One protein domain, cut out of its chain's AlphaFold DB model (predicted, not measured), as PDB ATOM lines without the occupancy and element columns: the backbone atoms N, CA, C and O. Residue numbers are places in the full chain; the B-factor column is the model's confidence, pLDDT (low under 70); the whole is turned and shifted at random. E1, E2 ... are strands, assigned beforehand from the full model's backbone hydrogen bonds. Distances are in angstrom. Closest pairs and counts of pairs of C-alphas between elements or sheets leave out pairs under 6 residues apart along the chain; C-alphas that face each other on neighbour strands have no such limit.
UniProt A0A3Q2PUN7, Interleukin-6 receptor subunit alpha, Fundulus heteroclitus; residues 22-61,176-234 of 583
ATOM      1  N   ASN A  22      -8.761 -32.212 -13.775       66.62
ATOM      2  CA  ASN A  22      -9.306 -30.889 -13.416       66.62
ATOM      3  C   ASN A  22     -10.248 -30.315 -14.511       66.62
ATOM      4  O   ASN A  22     -10.309 -29.110 -14.776       66.62
ATOM      5  N   VAL A  23     -10.960 -31.203 -15.204       73.50
ATOM      6  CA  VAL A  23     -11.746 -30.976 -16.412       73.50
ATOM      7  C   VAL A  23     -13.218 -30.962 -16.025       73.50
ATOM      8  O   VAL A  23     -13.879 -31.995 -15.969       73.50
ATOM      9  N   CYS A  24     -13.756 -29.767 -15.777       85.06
ATOM     10  CA  CYS A  24     -15.180 -29.584 -15.520       85.06
ATOM     11  C   CYS A  24     -16.015 -30.192 -16.671       85.06
ATOM     12  O   CYS A  24     -15.896 -29.716 -17.805       85.06
ATOM     13  N   PRO A  25     -16.849 -31.228 -16.449       84.44
ATOM     14  CA  PRO A  25     -17.529 -31.927 -17.538       84.44
ATOM     15  C   PRO A  25     -18.558 -31.030 -18.235       84.44
ATOM     16  O   PRO A  25     -19.337 -30.320 -17.589       84.44
ATOM     17  N   ARG A  26     -18.589 -31.073 -19.573       82.06
ATOM     18  CA  ARG A  26     -19.554 -30.307 -20.372       82.06
ATOM     19  C   ARG A  26     -20.973 -30.831 -20.146       82.06
ATOM     20  O   ARG A  26     -21.203 -32.034 -20.158       82.06
ATOM     21  N   LYS A  27     -21.932 -29.916 -19.983       84.50
ATOM     22  CA  LYS A  27     -23.361 -30.245 -20.001       84.50
ATOM     23  C   LYS A  27     -23.880 -30.194 -21.438       84.50
ATOM     24  O   LYS A  27     -23.684 -29.189 -22.125       84.50
ATOM     25  N   ASP A  28     -24.557 -31.251 -21.871       85.19
ATOM     26  CA  ASP A  28     -25.132 -31.322 -23.214       85.19
ATOM     27  C   ASP A  28     -26.266 -30.303 -23.434       85.19
ATOM     28  O   ASP A  28     -27.006 -29.960 -22.499       85.19
ATOM     29  N   PRO A  29     -26.432 -29.805 -24.673       86.31
ATOM     30  CA  PRO A  29     -27.572 -28.982 -25.036       86.31
ATOM     31  C   PRO A  29     -28.867 -29.811 -25.126       86.31
ATOM     32  O   PRO A  29     -28.824 -31.012 -25.404       86.31
ATOM     33  N   PRO A  30     -30.045 -29.180 -24.934       86.69
ATOM     34  CA  PRO A  30     -31.325 -29.836 -25.176       86.69
ATOM     35  C   PRO A  30     -31.440 -30.360 -26.621       86.69
ATOM     36  O   PRO A  30     -30.863 -29.749 -27.525       86.69
ATOM     37  N   PRO A  31     -32.220 -31.429 -26.874       87.75
ATOM     38  CA  PRO A  31     -32.337 -32.013 -28.206       87.75
ATOM     39  C   PRO A  31     -32.683 -31.001 -29.308       87.75
ATOM     40  O   PRO A  31     -33.542 -30.133 -29.134       87.75
ATOM     41  N   GLY A  32     -31.998 -31.107 -30.448       87.31
ATOM     42  CA  GLY A  32     -32.144 -30.182 -31.580       87.31
ATOM     43  C   GLY A  32     -31.594 -28.761 -31.361       87.31
ATOM     44  O   GLY A  32     -31.827 -27.887 -32.203       87.31
ATOM     45  N   VAL A  33     -30.871 -28.498 -30.265       91.25
ATOM     46  CA  VAL A  33     -30.174 -27.225 -30.013       91.25
ATOM     47  C   VAL A  33     -28.681 -27.365 -30.316       91.25
ATOM     48  O   VAL A  33     -28.008 -28.243 -29.788       91.25
ATOM     49  N   LEU A  34     -28.150 -26.447 -31.123       93.31
ATOM     50  CA  LEU A  34     -26.719 -26.281 -31.369       93.31
ATOM     51  C   LEU A  34     -26.236 -25.005 -30.676       93.31
ATOM     52  O   LEU A  34     -26.858 -23.952 -30.823       93.31
ATOM     53  N   VAL A  35     -25.108 -25.074 -29.972       91.75
ATOM     54  CA  VAL A  35     -24.409 -23.891 -29.448       91.75
ATOM     55  C   VAL A  35     -23.130 -23.664 -30.242       91.75
ATOM     56  O   VAL A  35     -22.359 -24.600 -30.442       91.75
ATOM     57  N   VAL A  36     -22.894 -22.417 -30.650       93.31
ATOM     58  CA  VAL A  36     -21.636 -21.966 -31.258       93.31
ATOM     59  C   VAL A  36     -21.167 -20.657 -30.624       93.31
ATOM     60  O   VAL A  36     -21.980 -19.778 -30.333       93.31
ATOM     61  N   SER A  37     -19.855 -20.504 -30.450       91.94
ATOM     62  CA  SER A  37     -19.262 -19.228 -30.040       91.94
ATOM     63  C   SER A  37     -19.315 -18.217 -31.196       91.94
ATOM     64  O   SER A  37     -19.198 -18.631 -32.359       91.94
ATOM     65  N   PRO A  38     -19.439 -16.905 -30.924       93.38
ATOM     66  CA  PRO A  38     -19.262 -15.863 -31.933       93.38
ATOM     67  C   PRO A  38     -17.957 -16.037 -32.728       93.38
ATOM     68  O   PRO A  38     -16.948 -16.487 -32.193       93.38
ATOM     69  N   GLY A  39     -17.980 -15.702 -34.017       93.44
ATOM     70  CA  GLY A  39     -16.842 -15.859 -34.929       93.44
ATOM     71  C   GLY A  39     -16.654 -17.270 -35.501       93.44
ATOM     72  O   GLY A  39     -15.903 -17.433 -36.458       93.44
ATOM     73  N   SER A  40     -17.351 -18.286 -34.977       94.06
ATOM     74  CA  SER A  40     -17.254 -19.659 -35.499       94.06
ATOM     75  C   SER A  40     -17.788 -19.767 -36.928       94.06
ATOM     76  O   SER A  40     -18.822 -19.180 -37.255       94.06
ATOM     77  N   ARG A  41     -17.153 -20.606 -37.752       95.19
ATOM     78  CA  ARG A  41     -17.690 -21.053 -39.043       95.19
ATOM     79  C   ARG A  41     -18.715 -22.158 -38.815       95.19
ATOM     80  O   ARG A  41     -18.401 -23.159 -38.171       95.19
ATOM     81  N   LEU A  42     -19.908 -22.015 -39.383       95.81
ATOM     82  CA  LEU A  42     -20.994 -22.991 -39.281       95.81
ATOM     83  C   LEU A  42     -21.353 -23.532 -40.665       95.81
ATOM     84  O   LEU A  42     -21.551 -22.753 -41.589       95.81
ATOM     85  N   GLU A  43     -21.492 -24.850 -40.790       95.00
ATOM     86  CA  GLU A  43     -22.032 -25.521 -41.977       95.00
ATOM     87  C   GLU A  43     -23.192 -26.440 -41.563       95.00
ATOM     88  O   GLU A  43     -23.052 -27.254 -40.649       95.00
ATOM     89  N   LEU A  44     -24.334 -26.311 -42.237       95.06
ATOM     90  CA  LEU A  44     -25.548 -27.101 -42.026       95.06
ATOM     91  C   LEU A  44     -25.960 -27.763 -43.344       95.06
ATOM     92  O   LEU A  44     -25.977 -27.099 -44.379       95.06
ATOM     93  N   THR A  45     -26.357 -29.037 -43.322       93.19
ATOM     94  CA  THR A  45     -26.885 -29.731 -44.509       93.19
ATOM     95  C   THR A  45     -28.342 -30.150 -44.326       93.19
ATOM     96  O   THR A  45     -28.783 -30.510 -43.237       93.19
ATOM     97  N   CYS A  46     -29.091 -30.209 -45.429       91.00
ATOM     98  CA  CYS A  46     -30.454 -30.756 -45.459       91.00
ATOM     99  C   CYS A  46     -30.523 -32.263 -45.135       91.00
ATOM    100  O   CYS A  46     -31.616 -32.816 -45.038       91.00
ATOM    101  N   THR A  47     -29.367 -32.924 -44.993       88.75
ATOM    102  CA  THR A  47     -29.200 -34.336 -44.611       88.75
ATOM    103  C   THR A  47     -28.836 -34.520 -43.132       88.75
ATOM    104  O   THR A  47     -28.446 -35.621 -42.745       88.75
ATOM    105  N   GLY A  48     -28.937 -33.464 -42.315       87.44
ATOM    106  CA  GLY A  48     -28.694 -33.506 -40.869       87.44
ATOM    107  C   GLY A  48     -27.231 -33.383 -40.445       87.44
ATOM    108  O   GLY A  48     -26.925 -33.487 -39.261       87.44
ATOM    109  N   GLN A  49     -26.299 -33.154 -41.375       90.81
ATOM    110  CA  GLN A  49     -24.896 -32.972 -41.012       90.81
ATOM    111  C   GLN A  49     -24.657 -31.530 -40.557       90.81
ATOM    112  O   GLN A  49     -24.956 -30.577 -41.276       90.81
ATOM    113  N   VAL A  50     -24.081 -31.389 -39.367       94.44
ATOM    114  CA  VAL A  50     -23.628 -30.117 -38.801       94.44
ATOM    115  C   VAL A  50     -22.108 -30.146 -38.708       94.44
ATOM    116  O   VAL A  50     -21.542 -31.130 -38.226       94.44
ATOM    117  N   LYS A  51     -21.442 -29.065 -39.121       94.38
ATOM    118  CA  LYS A  51     -20.030 -28.823 -38.804       94.38
ATOM    119  C   LYS A  51     -19.855 -27.458 -38.152       94.38
ATOM    120  O   LYS A  51     -20.442 -26.476 -38.604       94.38
ATOM    121  N   VAL A  52     -18.997 -27.391 -37.142       94.00
ATOM    122  CA  VAL A  52     -18.555 -26.149 -36.499       94.00
ATOM    123  C   VAL A  52     -17.038 -26.094 -36.617       94.00
ATOM    124  O   VAL A  52     -16.355 -27.044 -36.245       94.00
ATOM    125  N   ASN A  53     -16.506 -25.023 -37.207       93.62
ATOM    126  CA  ASN A  53     -15.079 -24.863 -37.519       93.62
ATOM    127  C   ASN A  53     -14.486 -26.065 -38.294       93.62
ATOM    128  O   ASN A  53     -13.338 -26.449 -38.103       93.62
ATOM    129  N   GLY A  54     -15.295 -26.685 -39.164       90.38
ATOM    130  CA  GLY A  54     -14.943 -27.879 -39.946       90.38
ATOM    131  C   GLY A  54     -15.148 -29.219 -39.224       90.38
ATOM    132  O   GLY A  54     -15.337 -30.236 -39.891       90.38
ATOM    133  N   VAL A  55     -15.202 -29.233 -37.890       92.88
ATOM    134  CA  VAL A  55     -15.431 -30.443 -37.083       92.88
ATOM    135  C   VAL A  55     -16.909 -30.830 -37.130       92.88
ATOM    136  O   VAL A  55     -17.780 -29.998 -36.876       92.88
ATOM    137  N   LYS A  56     -17.213 -32.096 -37.446       90.81
ATOM    138  CA  LYS A  56     -18.591 -32.606 -37.457       90.81
ATOM    139  C   LYS A  56     -19.133 -32.708 -36.026       90.81
ATOM    140  O   LYS A  56     -18.524 -33.359 -35.186       90.81
ATOM    141  N   VAL A  57     -20.311 -32.138 -35.787       87.81
ATOM    142  CA  VAL A  57     -21.031 -32.215 -34.507       87.81
ATOM    143  C   VAL A  57     -22.198 -33.197 -34.644       87.81
ATOM    144  O   VAL A  57     -22.894 -33.199 -35.661       87.81
ATOM    145  N   ALA A  58     -22.407 -34.046 -33.637       81.44
ATOM    146  CA  ALA A  58     -23.605 -34.876 -33.522       81.44
ATOM    147  C   ALA A  58     -24.704 -34.099 -32.783       81.44
ATOM    148  O   ALA A  58     -24.426 -33.454 -31.772       81.44
ATOM    149  N   LEU A  59     -25.946 -34.162 -33.267       74.31
ATOM    150  CA  LEU A  59     -27.096 -33.604 -32.561       74.31
ATOM    151  C   LEU A  59     -27.783 -34.704 -31.749       74.31
ATOM    152  O   LEU A  59     -28.166 -35.746 -32.283       74.31
ATOM    153  N   THR A  60     -28.002 -34.453 -30.461       59.94
ATOM    154  CA  THR A  60     -28.913 -35.261 -29.651       59.94
ATOM    155  C   THR A  60     -30.331 -35.089 -30.209       59.94
ATOM    156  O   THR A  60     -30.896 -33.994 -30.179       59.94
ATOM    157  N   GLY A  61     -30.899 -36.157 -30.778       51.84
ATOM    158  CA  GLY A  61     -32.242 -36.134 -31.376       51.84
ATOM    159  C   GLY A  61     -32.371 -36.640 -32.817       51.84
ATOM    160  O   GLY A  61     -33.472 -36.551 -33.355       51.84
ATOM    161  N   ARG A 176     -34.646 -25.275 -49.894       90.50
ATOM    162  CA  ARG A 176     -34.776 -23.887 -49.444       90.50
ATOM    163  C   ARG A 176     -34.523 -23.793 -47.947       90.50
ATOM    164  O   ARG A 176     -35.198 -24.463 -47.166       90.50
ATOM    165  N   TRP A 177     -33.602 -22.925 -47.546       92.75
ATOM    166  CA  TRP A 177     -33.338 -22.654 -46.134       92.75
ATOM    167  C   TRP A 177     -34.233 -21.538 -45.605       92.75
ATOM    168  O   TRP A 177     -34.429 -20.512 -46.264       92.75
ATOM    169  N   LYS A 178     -34.744 -21.724 -44.389       92.75
ATOM    170  CA  LYS A 178     -35.446 -20.695 -43.623       92.75
ATOM    171  C   LYS A 178     -34.730 -20.447 -42.297       92.75
ATOM    172  O   LYS A 178     -34.260 -21.386 -41.659       92.75
ATOM    173  N   TRP A 179     -34.695 -19.191 -41.870       93.44
ATOM    174  CA  TRP A 179     -34.289 -18.764 -40.533       93.44
ATOM    175  C   TRP A 179     -35.489 -18.108 -39.854       93.44
ATOM    176  O   TRP A 179     -36.117 -17.224 -40.429       93.44
ATOM    177  N   ASN A 180     -35.860 -18.575 -38.659       92.81
ATOM    178  CA  ASN A 180     -37.027 -18.086 -37.910       92.81
ATOM    179  C   ASN A 180     -38.308 -17.987 -38.778       92.81
ATOM    180  O   ASN A 180     -39.066 -17.025 -38.694       92.81
ATOM    181  N   LYS A 181     -38.548 -19.019 -39.607       88.25
ATOM    182  CA  LYS A 181     -39.609 -19.147 -40.634       88.25
ATOM    183  C   LYS A 181     -39.452 -18.288 -41.905       88.25
ATOM    184  O   LYS A 181     -40.094 -18.618 -42.898       88.25
ATOM    185  N   GLN A 182     -38.608 -17.257 -41.926       89.44
ATOM    186  CA  GLN A 182     -38.360 -16.427 -43.115       89.44
ATOM    187  C   GLN A 182     -37.352 -17.100 -44.064       89.44
ATOM    188  O   GLN A 182     -36.426 -17.762 -43.603       89.44
ATOM    189  N   LEU A 183     -37.511 -16.949 -45.385       89.00
ATOM    190  CA  LEU A 183     -36.577 -17.516 -46.371       89.00
ATOM    191  C   LEU A 183     -35.231 -16.779 -46.317       89.00
ATOM    192  O   LEU A 183     -35.211 -15.560 -46.467       89.00
ATOM    193  N   VAL A 184     -34.109 -17.493 -46.156       85.81
ATOM    194  CA  VAL A 184     -32.790 -16.857 -45.939       85.81
ATOM    195  C   VAL A 184     -32.389 -15.938 -47.103       85.81
ATOM    196  O   VAL A 184     -31.814 -14.885 -46.858       85.81
ATOM    197  N   GLN A 185     -32.760 -16.267 -48.349       77.12
ATOM    198  CA  GLN A 185     -32.502 -15.417 -49.523       77.12
ATOM    199  C   GLN A 185     -33.418 -14.180 -49.654       77.12
ATOM    200  O   GLN A 185     -33.229 -13.396 -50.578       77.12
ATOM    201  N   THR A 186     -34.428 -14.011 -48.793       73.00
ATOM    202  CA  THR A 186     -35.420 -12.912 -48.876       73.00
ATOM    203  C   THR A 186     -35.412 -12.006 -47.641       73.00
ATOM    204  O   THR A 186     -36.083 -10.979 -47.635       73.00
ATOM    205  N   VAL A 187     -34.654 -12.342 -46.591       72.38
ATOM    206  CA  VAL A 187     -34.457 -11.424 -45.460       72.38
ATOM    207  C   VAL A 187     -33.460 -10.345 -45.877       72.38
ATOM    208  O   VAL A 187     -32.264 -10.630 -45.958       72.38
ATOM    209  N   ASP A 188     -33.940  -9.118 -46.097       70.38
ATOM    210  CA  ASP A 188     -33.077  -7.942 -46.240       70.38
ATOM    211  C   ASP A 188     -32.352  -7.676 -44.914       70.38
ATOM    212  O   ASP A 188     -32.933  -7.233 -43.919       70.38
ATOM    213  N   ARG A 189     -31.094  -8.110 -44.869       76.81
ATOM    214  CA  ARG A 189     -30.277  -8.186 -43.664       76.81
ATOM    215  C   ARG A 189     -28.824  -8.431 -44.040       76.81
ATOM    216  O   ARG A 189     -28.509  -9.366 -44.772       76.81
ATOM    217  N   ASP A 190     -27.923  -7.706 -43.384       80.31
ATOM    218  CA  ASP A 190     -26.516  -8.092 -43.294       80.31
ATOM    219  C   ASP A 190     -26.380  -9.466 -42.591       80.31
ATOM    220  O   ASP A 190     -26.457  -9.585 -41.356       80.31
ATOM    221  N   TRP A 191     -26.149 -10.497 -43.406       76.12
ATOM    222  CA  TRP A 191     -25.797 -11.871 -43.035       76.12
ATOM    223  C   TRP A 191     -24.284 -12.116 -42.921       76.12
ATOM    224  O   TRP A 191     -23.880 -13.201 -42.506       76.12
ATOM    225  N   GLY A 192     -23.449 -11.123 -43.235       79.44
ATOM    226  CA  GLY A 192     -22.021 -11.323 -43.467       79.44
ATOM    227  C   GLY A 192     -21.774 -12.195 -44.701       79.44
ATOM    228  O   GLY A 192     -22.582 -12.241 -45.630       79.44
ATOM    229  N   GLU A 193     -20.654 -12.909 -44.704       83.06
ATOM    230  CA  GLU A 193     -20.324 -13.889 -45.740       83.06
ATOM    231  C   GLU A 193     -21.103 -15.200 -45.496       83.06
ATOM    232  O   GLU A 193     -20.727 -16.055 -44.686       83.06
ATOM    233  N   ILE A 194     -22.224 -15.327 -46.209       88.44
ATOM    234  CA  ILE A 194     -23.120 -16.487 -46.215       88.44
ATOM    235  C   ILE A 194     -23.081 -17.169 -47.589       88.44
ATOM    236  O   ILE A 194     -23.159 -16.511 -48.625       88.44
ATOM    237  N   ALA A 195     -22.956 -18.496 -47.611       87.81
ATOM    238  CA  ALA A 195     -22.781 -19.277 -48.832       87.81
ATOM    239  C   ALA A 195     -23.765 -20.453 -48.911       87.81
ATOM    240  O   ALA A 195     -23.937 -21.215 -47.957       87.81
ATOM    241  N   PHE A 196     -24.367 -20.637 -50.087       89.06
ATOM    242  CA  PHE A 196     -25.184 -21.804 -50.418       89.06
ATOM    243  C   PHE A 196     -24.343 -22.780 -51.239       89.06
ATOM    244  O   PHE A 196     -23.961 -22.486 -52.370       89.06
ATOM    245  N   LEU A 197     -24.047 -23.943 -50.666       85.31
ATOM    246  CA  LEU A 197     -23.214 -24.976 -51.283       85.31
ATOM    247  C   LEU A 197     -24.088 -26.132 -51.794       85.31
ATOM    248  O   LEU A 197     -25.244 -26.289 -51.389       85.31
ATOM    249  N   SER A 198     -23.534 -26.953 -52.690       82.00
ATOM    250  CA  SER A 198     -24.169 -28.188 -53.185       82.00
ATOM    251  C   SER A 198     -25.604 -27.979 -53.702       82.00
ATOM    252  O   SER A 198     -26.548 -28.624 -53.243       82.00
ATOM    253  N   ASP A 199     -25.778 -27.036 -54.634       81.25
ATOM    254  CA  ASP A 199     -27.073 -26.643 -55.227       81.25
ATOM    255  C   ASP A 199     -28.137 -26.175 -54.202       81.25
ATOM    256  O   ASP A 199     -29.339 -26.335 -54.396       81.25
ATOM    257  N   GLY A 200     -27.682 -25.608 -53.076       83.81
ATOM    258  CA  GLY A 200     -28.518 -25.132 -51.967       83.81
ATOM    259  C   GLY A 200     -28.767 -26.166 -50.865       83.81
ATOM    260  O   GLY A 200     -29.337 -25.824 -49.829       83.81
ATOM    261  N   SER A 201     -28.326 -27.419 -51.040       88.38
ATOM    262  CA  SER A 201     -28.509 -28.482 -50.033       88.38
ATOM    263  C   SER A 201     -27.639 -28.326 -48.778       88.38
ATOM    264  O   SER A 201     -27.898 -28.994 -47.772       88.38
ATOM    265  N   SER A 202     -26.675 -27.404 -48.806       91.81
ATOM    266  CA  SER A 202     -25.892 -26.983 -47.646       91.81
ATOM    267  C   SER A 202     -25.885 -25.459 -47.505       91.81
ATOM    268  O   SER A 202     -25.769 -24.732 -48.492       91.81
ATOM    269  N   LEU A 203     -25.964 -24.986 -46.265       93.94
ATOM    270  CA  LEU A 203     -25.843 -23.587 -45.863       93.94
ATOM    271  C   LEU A 203     -24.557 -23.413 -45.053       93.94
ATOM    272  O   LEU A 203     -24.317 -24.182 -44.124       93.94
ATOM    273  N   SER A 204     -23.752 -22.403 -45.372       94.31
ATOM    274  CA  SER A 204     -22.537 -22.068 -44.630       94.31
ATOM    275  C   SER A 204     -22.511 -20.591 -44.246       94.31
ATOM    276  O   SER A 204     -22.865 -19.735 -45.055       94.31
ATOM    277  N   LEU A 205     -22.095 -20.298 -43.016       94.50
ATOM    278  CA  LEU A 205     -21.834 -18.955 -42.501       94.50
ATOM    279  C   LEU A 205     -20.363 -18.924 -42.079       94.50
ATOM    280  O   LEU A 205     -19.957 -19.734 -41.241       94.50
ATOM    281  N   SER A 206     -19.550 -18.033 -42.654       91.94
ATOM    282  CA  SER A 206     -18.098 -18.078 -42.415       91.94
ATOM    283  C   SER A 206     -17.691 -17.595 -41.020       91.94
ATOM    284  O   SER A 206     -16.708 -18.102 -40.478       91.94
ATOM    285  N   SER A 207     -18.470 -16.671 -40.446       93.62
ATOM    286  CA  SER A 207     -18.303 -16.083 -39.113       93.62
ATOM    287  C   SER A 207     -19.679 -15.760 -38.517       93.62
ATOM    288  O   SER A 207     -20.330 -14.782 -38.887       93.62
ATOM    289  N   VAL A 208     -20.162 -16.620 -37.617       93.88
ATOM    290  CA  VAL A 208     -21.487 -16.492 -36.988       93.88
ATOM    291  C   VAL A 208     -21.456 -15.445 -35.869       93.88
ATOM    292  O   VAL A 208     -20.629 -15.515 -34.964       93.88
ATOM    293  N   ARG A 209     -22.381 -14.478 -35.880       93.19
ATOM    294  CA  ARG A 209     -22.458 -13.374 -34.899       93.19
ATOM    295  C   ARG A 209     -23.669 -13.564 -33.982       93.19
ATOM    296  O   ARG A 209     -24.619 -14.254 -34.340       93.19
ATOM    297  N   ARG A 210     -23.698 -12.906 -32.812       91.69
ATOM    298  CA  ARG A 210     -24.792 -13.060 -31.818       91.69
ATOM    299  C   ARG A 210     -26.204 -12.860 -32.410       91.69
ATOM    300  O   ARG A 210     -27.129 -13.575 -32.035       91.69
ATOM    301  N   LYS A 211     -26.367 -11.956 -33.390       90.94
ATOM    302  CA  LYS A 211     -27.642 -11.737 -34.108       90.94
ATOM    303  C   LYS A 211     -28.076 -12.894 -35.020       90.94
ATOM    304  O   LYS A 211     -29.244 -12.954 -35.400       90.94
ATOM    305  N   ASP A 212     -27.170 -13.779 -35.428       92.88
ATOM    306  CA  ASP A 212     -27.426 -14.890 -36.360       92.88
ATOM    307  C   ASP A 212     -28.022 -16.134 -35.653       92.88
ATOM    308  O   ASP A 212     -28.325 -17.135 -36.301       92.88
ATOM    309  N   ALA A 213     -28.271 -16.070 -34.340       93.75
ATOM    310  CA  ALA A 213     -29.026 -17.080 -33.593       93.75
ATOM    311  C   ALA A 213     -30.486 -17.225 -34.087       93.75
ATOM    312  O   ALA A 213     -31.103 -16.262 -34.546       93.75
ATOM    313  N   GLY A 214     -31.069 -18.425 -33.984       94.56
ATOM    314  CA  GLY A 214     -32.450 -18.709 -34.412       94.56
ATOM    315  C   GLY A 214     -32.706 -20.178 -34.764       94.56
ATOM    316  O   GLY A 214     -31.804 -21.010 -34.670       94.56
ATOM    317  N   LYS A 215     -33.935 -20.521 -35.181       95.94
ATOM    318  CA  LYS A 215     -34.222 -21.833 -35.795       95.94
ATOM    319  C   LYS A 215     -33.872 -21.775 -37.280       95.94
ATOM    320  O   LYS A 215     -34.506 -21.025 -38.021       95.94
ATOM    321  N   TYR A 216     -32.913 -22.591 -37.699       94.94
ATOM    322  CA  TYR A 216     -32.592 -22.857 -39.098       94.94
ATOM    323  C   TYR A 216     -33.321 -24.125 -39.537       94.94
ATOM    324  O   TYR A 216     -33.287 -25.127 -38.822       94.94
ATOM    325  N   THR A 217     -33.976 -24.099 -40.696       94.88
ATOM    326  CA  THR A 217     -34.646 -25.273 -41.273       94.88
ATOM    327  C   THR A 217     -34.359 -25.397 -42.760       94.88
ATOM    328  O   THR A 217     -34.324 -24.393 -43.472       94.88
ATOM    329  N   CYS A 218     -34.175 -26.626 -43.241       94.00
ATOM    330  CA  CYS A 218     -34.153 -26.918 -44.669       94.00
ATOM    331  C   CYS A 218     -35.489 -27.527 -45.095       94.00
ATOM    332  O   CYS A 218     -35.963 -28.489 -44.493       94.00
ATOM    333  N   HIS A 219     -36.076 -26.960 -46.149       91.88
ATOM    334  CA  HIS A 219     -37.295 -27.450 -46.774       91.88
ATOM    335  C   HIS A 219     -37.013 -27.995 -48.176       91.88
ATOM    336  O   HIS A 219     -36.396 -27.310 -48.992       91.88
ATOM    337  N   HIS A 220     -37.520 -29.185 -48.490       89.31
ATOM    338  CA  HIS A 220     -37.424 -29.810 -49.813       89.31
ATOM    339  C   HIS A 220     -38.793 -30.384 -50.189       89.31
ATOM    340  O   HIS A 220     -39.417 -31.062 -49.381       89.31
ATOM    341  N   GLY A 221     -39.317 -30.040 -51.371       83.94
ATOM    342  CA  GLY A 221     -40.712 -30.358 -51.731       83.94
ATOM    343  C   GLY A 221     -41.773 -29.726 -50.808       83.94
ATOM    344  O   GLY A 221     -42.909 -30.178 -50.792       83.94
ATOM    345  N   GLY A 222     -41.403 -28.715 -50.011       81.00
ATOM    346  CA  GLY A 222     -42.245 -28.088 -48.980       81.00
ATOM    347  C   GLY A 222     -42.029 -28.643 -47.562       81.00
ATOM    348  O   GLY A 222     -42.071 -27.878 -46.595       81.00
ATOM    349  N   GLU A 223     -41.705 -29.930 -47.436       87.31
ATOM    350  CA  GLU A 223     -41.489 -30.634 -46.163       87.31
ATOM    351  C   GLU A 223     -40.203 -30.173 -45.448       87.31
ATOM    352  O   GLU A 223     -39.194 -29.911 -46.100       87.31
ATOM    353  N   GLU A 224     -40.229 -30.058 -44.112       91.12
ATOM    354  CA  GLU A 224     -39.041 -29.750 -43.294       91.12
ATOM    355  C   GLU A 224     -38.171 -31.012 -43.147       91.12
ATOM    356  O   GLU A 224     -38.454 -31.871 -42.315       91.12
ATOM    357  N   THR A 225     -37.105 -31.137 -43.946       90.62
ATOM    358  CA  THR A 225     -36.213 -32.315 -43.912       90.62
ATOM    359  C   THR A 225     -35.170 -32.250 -42.801       90.62
ATOM    360  O   THR A 225     -34.599 -33.274 -42.429       90.62
ATOM    361  N   PHE A 226     -34.885 -31.050 -42.292       92.19
ATOM    362  CA  PHE A 226     -33.948 -30.810 -41.201       92.19
ATOM    363  C   PHE A 226     -34.297 -29.507 -40.475       92.19
ATOM    364  O   PHE A 226     -34.656 -28.516 -41.117       92.19
ATOM    365  N   GLY A 227     -34.119 -29.483 -39.153       93.25
ATOM    366  CA  GLY A 227     -34.315 -28.297 -38.328       93.25
ATOM    367  C   GLY A 227     -33.415 -28.299 -37.093       93.25
ATOM    368  O   GLY A 227     -33.347 -29.293 -36.377       93.25
ATOM    369  N   VAL A 228     -32.752 -27.173 -36.822       95.12
ATOM    370  CA  VAL A 228     -31.865 -26.987 -35.662       95.12
ATOM    371  C   VAL A 228     -32.020 -25.579 -35.086       95.12
ATOM    372  O   VAL A 228     -32.162 -24.601 -35.822       95.12
ATOM    373  N   LYS A 229     -32.001 -25.451 -33.758       95.19
ATOM    374  CA  LYS A 229     -31.983 -24.155 -33.069       95.19
ATOM    375  C   LYS A 229     -30.544 -23.776 -32.734       95.19
ATOM    376  O   LYS A 229     -29.964 -24.338 -31.813       95.19
ATOM    377  N   VAL A 230     -29.989 -22.810 -33.457       94.88
ATOM    378  CA  VAL A 230     -28.641 -22.283 -33.219       94.88
ATOM    379  C   VAL A 230     -28.706 -21.186 -32.158       94.88
ATOM    380  O   VAL A 230     -29.425 -20.197 -32.315       94.88
ATOM    381  N   ILE A 231     -27.946 -21.361 -31.082       92.94
ATOM    382  CA  ILE A 231     -27.681 -20.359 -30.051       92.94
ATOM    383  C   ILE A 231     -26.245 -19.875 -30.244       92.94
ATOM    384  O   ILE A 231     -25.322 -20.684 -30.300       92.94
ATOM    385  N   VAL A 232     -26.071 -18.557 -30.343       92.50
ATOM    386  CA  VAL A 232     -24.763 -17.926 -30.542       92.50
ATOM    387  C   VAL A 232     -24.398 -17.156 -29.282       92.50
ATOM    388  O   VAL A 232     -24.923 -16.069 -29.040       92.50
ATOM    389  N   ALA A 233     -23.546 -17.753 -28.457       89.12
ATOM    390  CA  ALA A 233     -23.135 -17.204 -27.174       89.12
ATOM    391  C   ALA A 233     -21.788 -17.789 -26.753       89.12
ATOM    392  O   ALA A 233     -21.418 -18.892 -27.149       89.12
ATOM    393  N   ASP A 234     -21.077 -17.024 -25.943       87.00
ATOM    394  CA  ASP A 234     -19.789 -17.386 -25.372       87.00
ATOM    395  C   ASP A 234     -19.972 -18.402 -24.217       87.00
ATOM    396  O   ASP A 234     -21.050 -18.453 -23.608       87.00
TER     397      ASP A 234
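What this domain is: This is residues 22 to 61 and 176 to 234 of the 583 residues of the protein "Interleukin-6 receptor subunit alpha" of Fundulus heteroclitus (UniProt A0A3Q2PUN7). Two sheets lie face to face as a sandwich, E4 E3 E2 E7 E6 forming one layer and E1 E9 E8 E5 the other, while a tail, residues 22 to 27, sticks out. The printed part has 99 residues with no named helix and nine named strands, E1 to E9 in order along the chain; 43 residues are in them, under half, and the class is all strand. The five-strand sheet is antiparallel and the four-strand sheet mixed. The whole is compact, with a radius of gyration of the C-alphas of 13.4 A, and spans 48 by 28 by 22 A.

How they stand to each other: E1, residues 33 to 36, is the parallel neighbour of E9, residues 223 to 232, with N 34 and O 229 within hydrogen-bond range at 2.9 A. E2, residues 42 to 45, E3, residues 50 to 52, and E4, residues 55 to 57, form a meander of two hairpins, each strand the antiparallel neighbour of the one before; N 43 and O 51 are 2.9 A apart, N 57 and O 50 2.9 A. E5, residues 176 to 179, is antiparallel to E8, residues 214 to 220, with N 178 and O 217 at 2.9 A. E6, residues 194 to 197, and E7, residues 202 to 205, form a hairpin, with N 195 and O 204 at 2.8 A. E7 is antiparallel to E2, with N 44 and O 203 at 2.8 A. E8 and E9 form a hairpin, with N 216 and O 228 at 2.9 A. The facing parts of the sheets are 10.2 A centre to centre.

Where its parts are: E1 begins at C-alpha 33 (-30.174, -27.225, -30.013). E8 is 19.6 A long and E9 26.2 A, ending at C-alpha 232 (-24.763, -17.926, -30.542).

The domain as a whole: The C-alphas farthest apart, of Asn 22 and Gly 221, are 49.5 A apart. Residues 62 to 175 are not printed; C-alphas 61 and 176 are 22.0 A apart across the cut. The link E5 to E6 is long. Residues 22, 60 and 61 have pLDDT under 70.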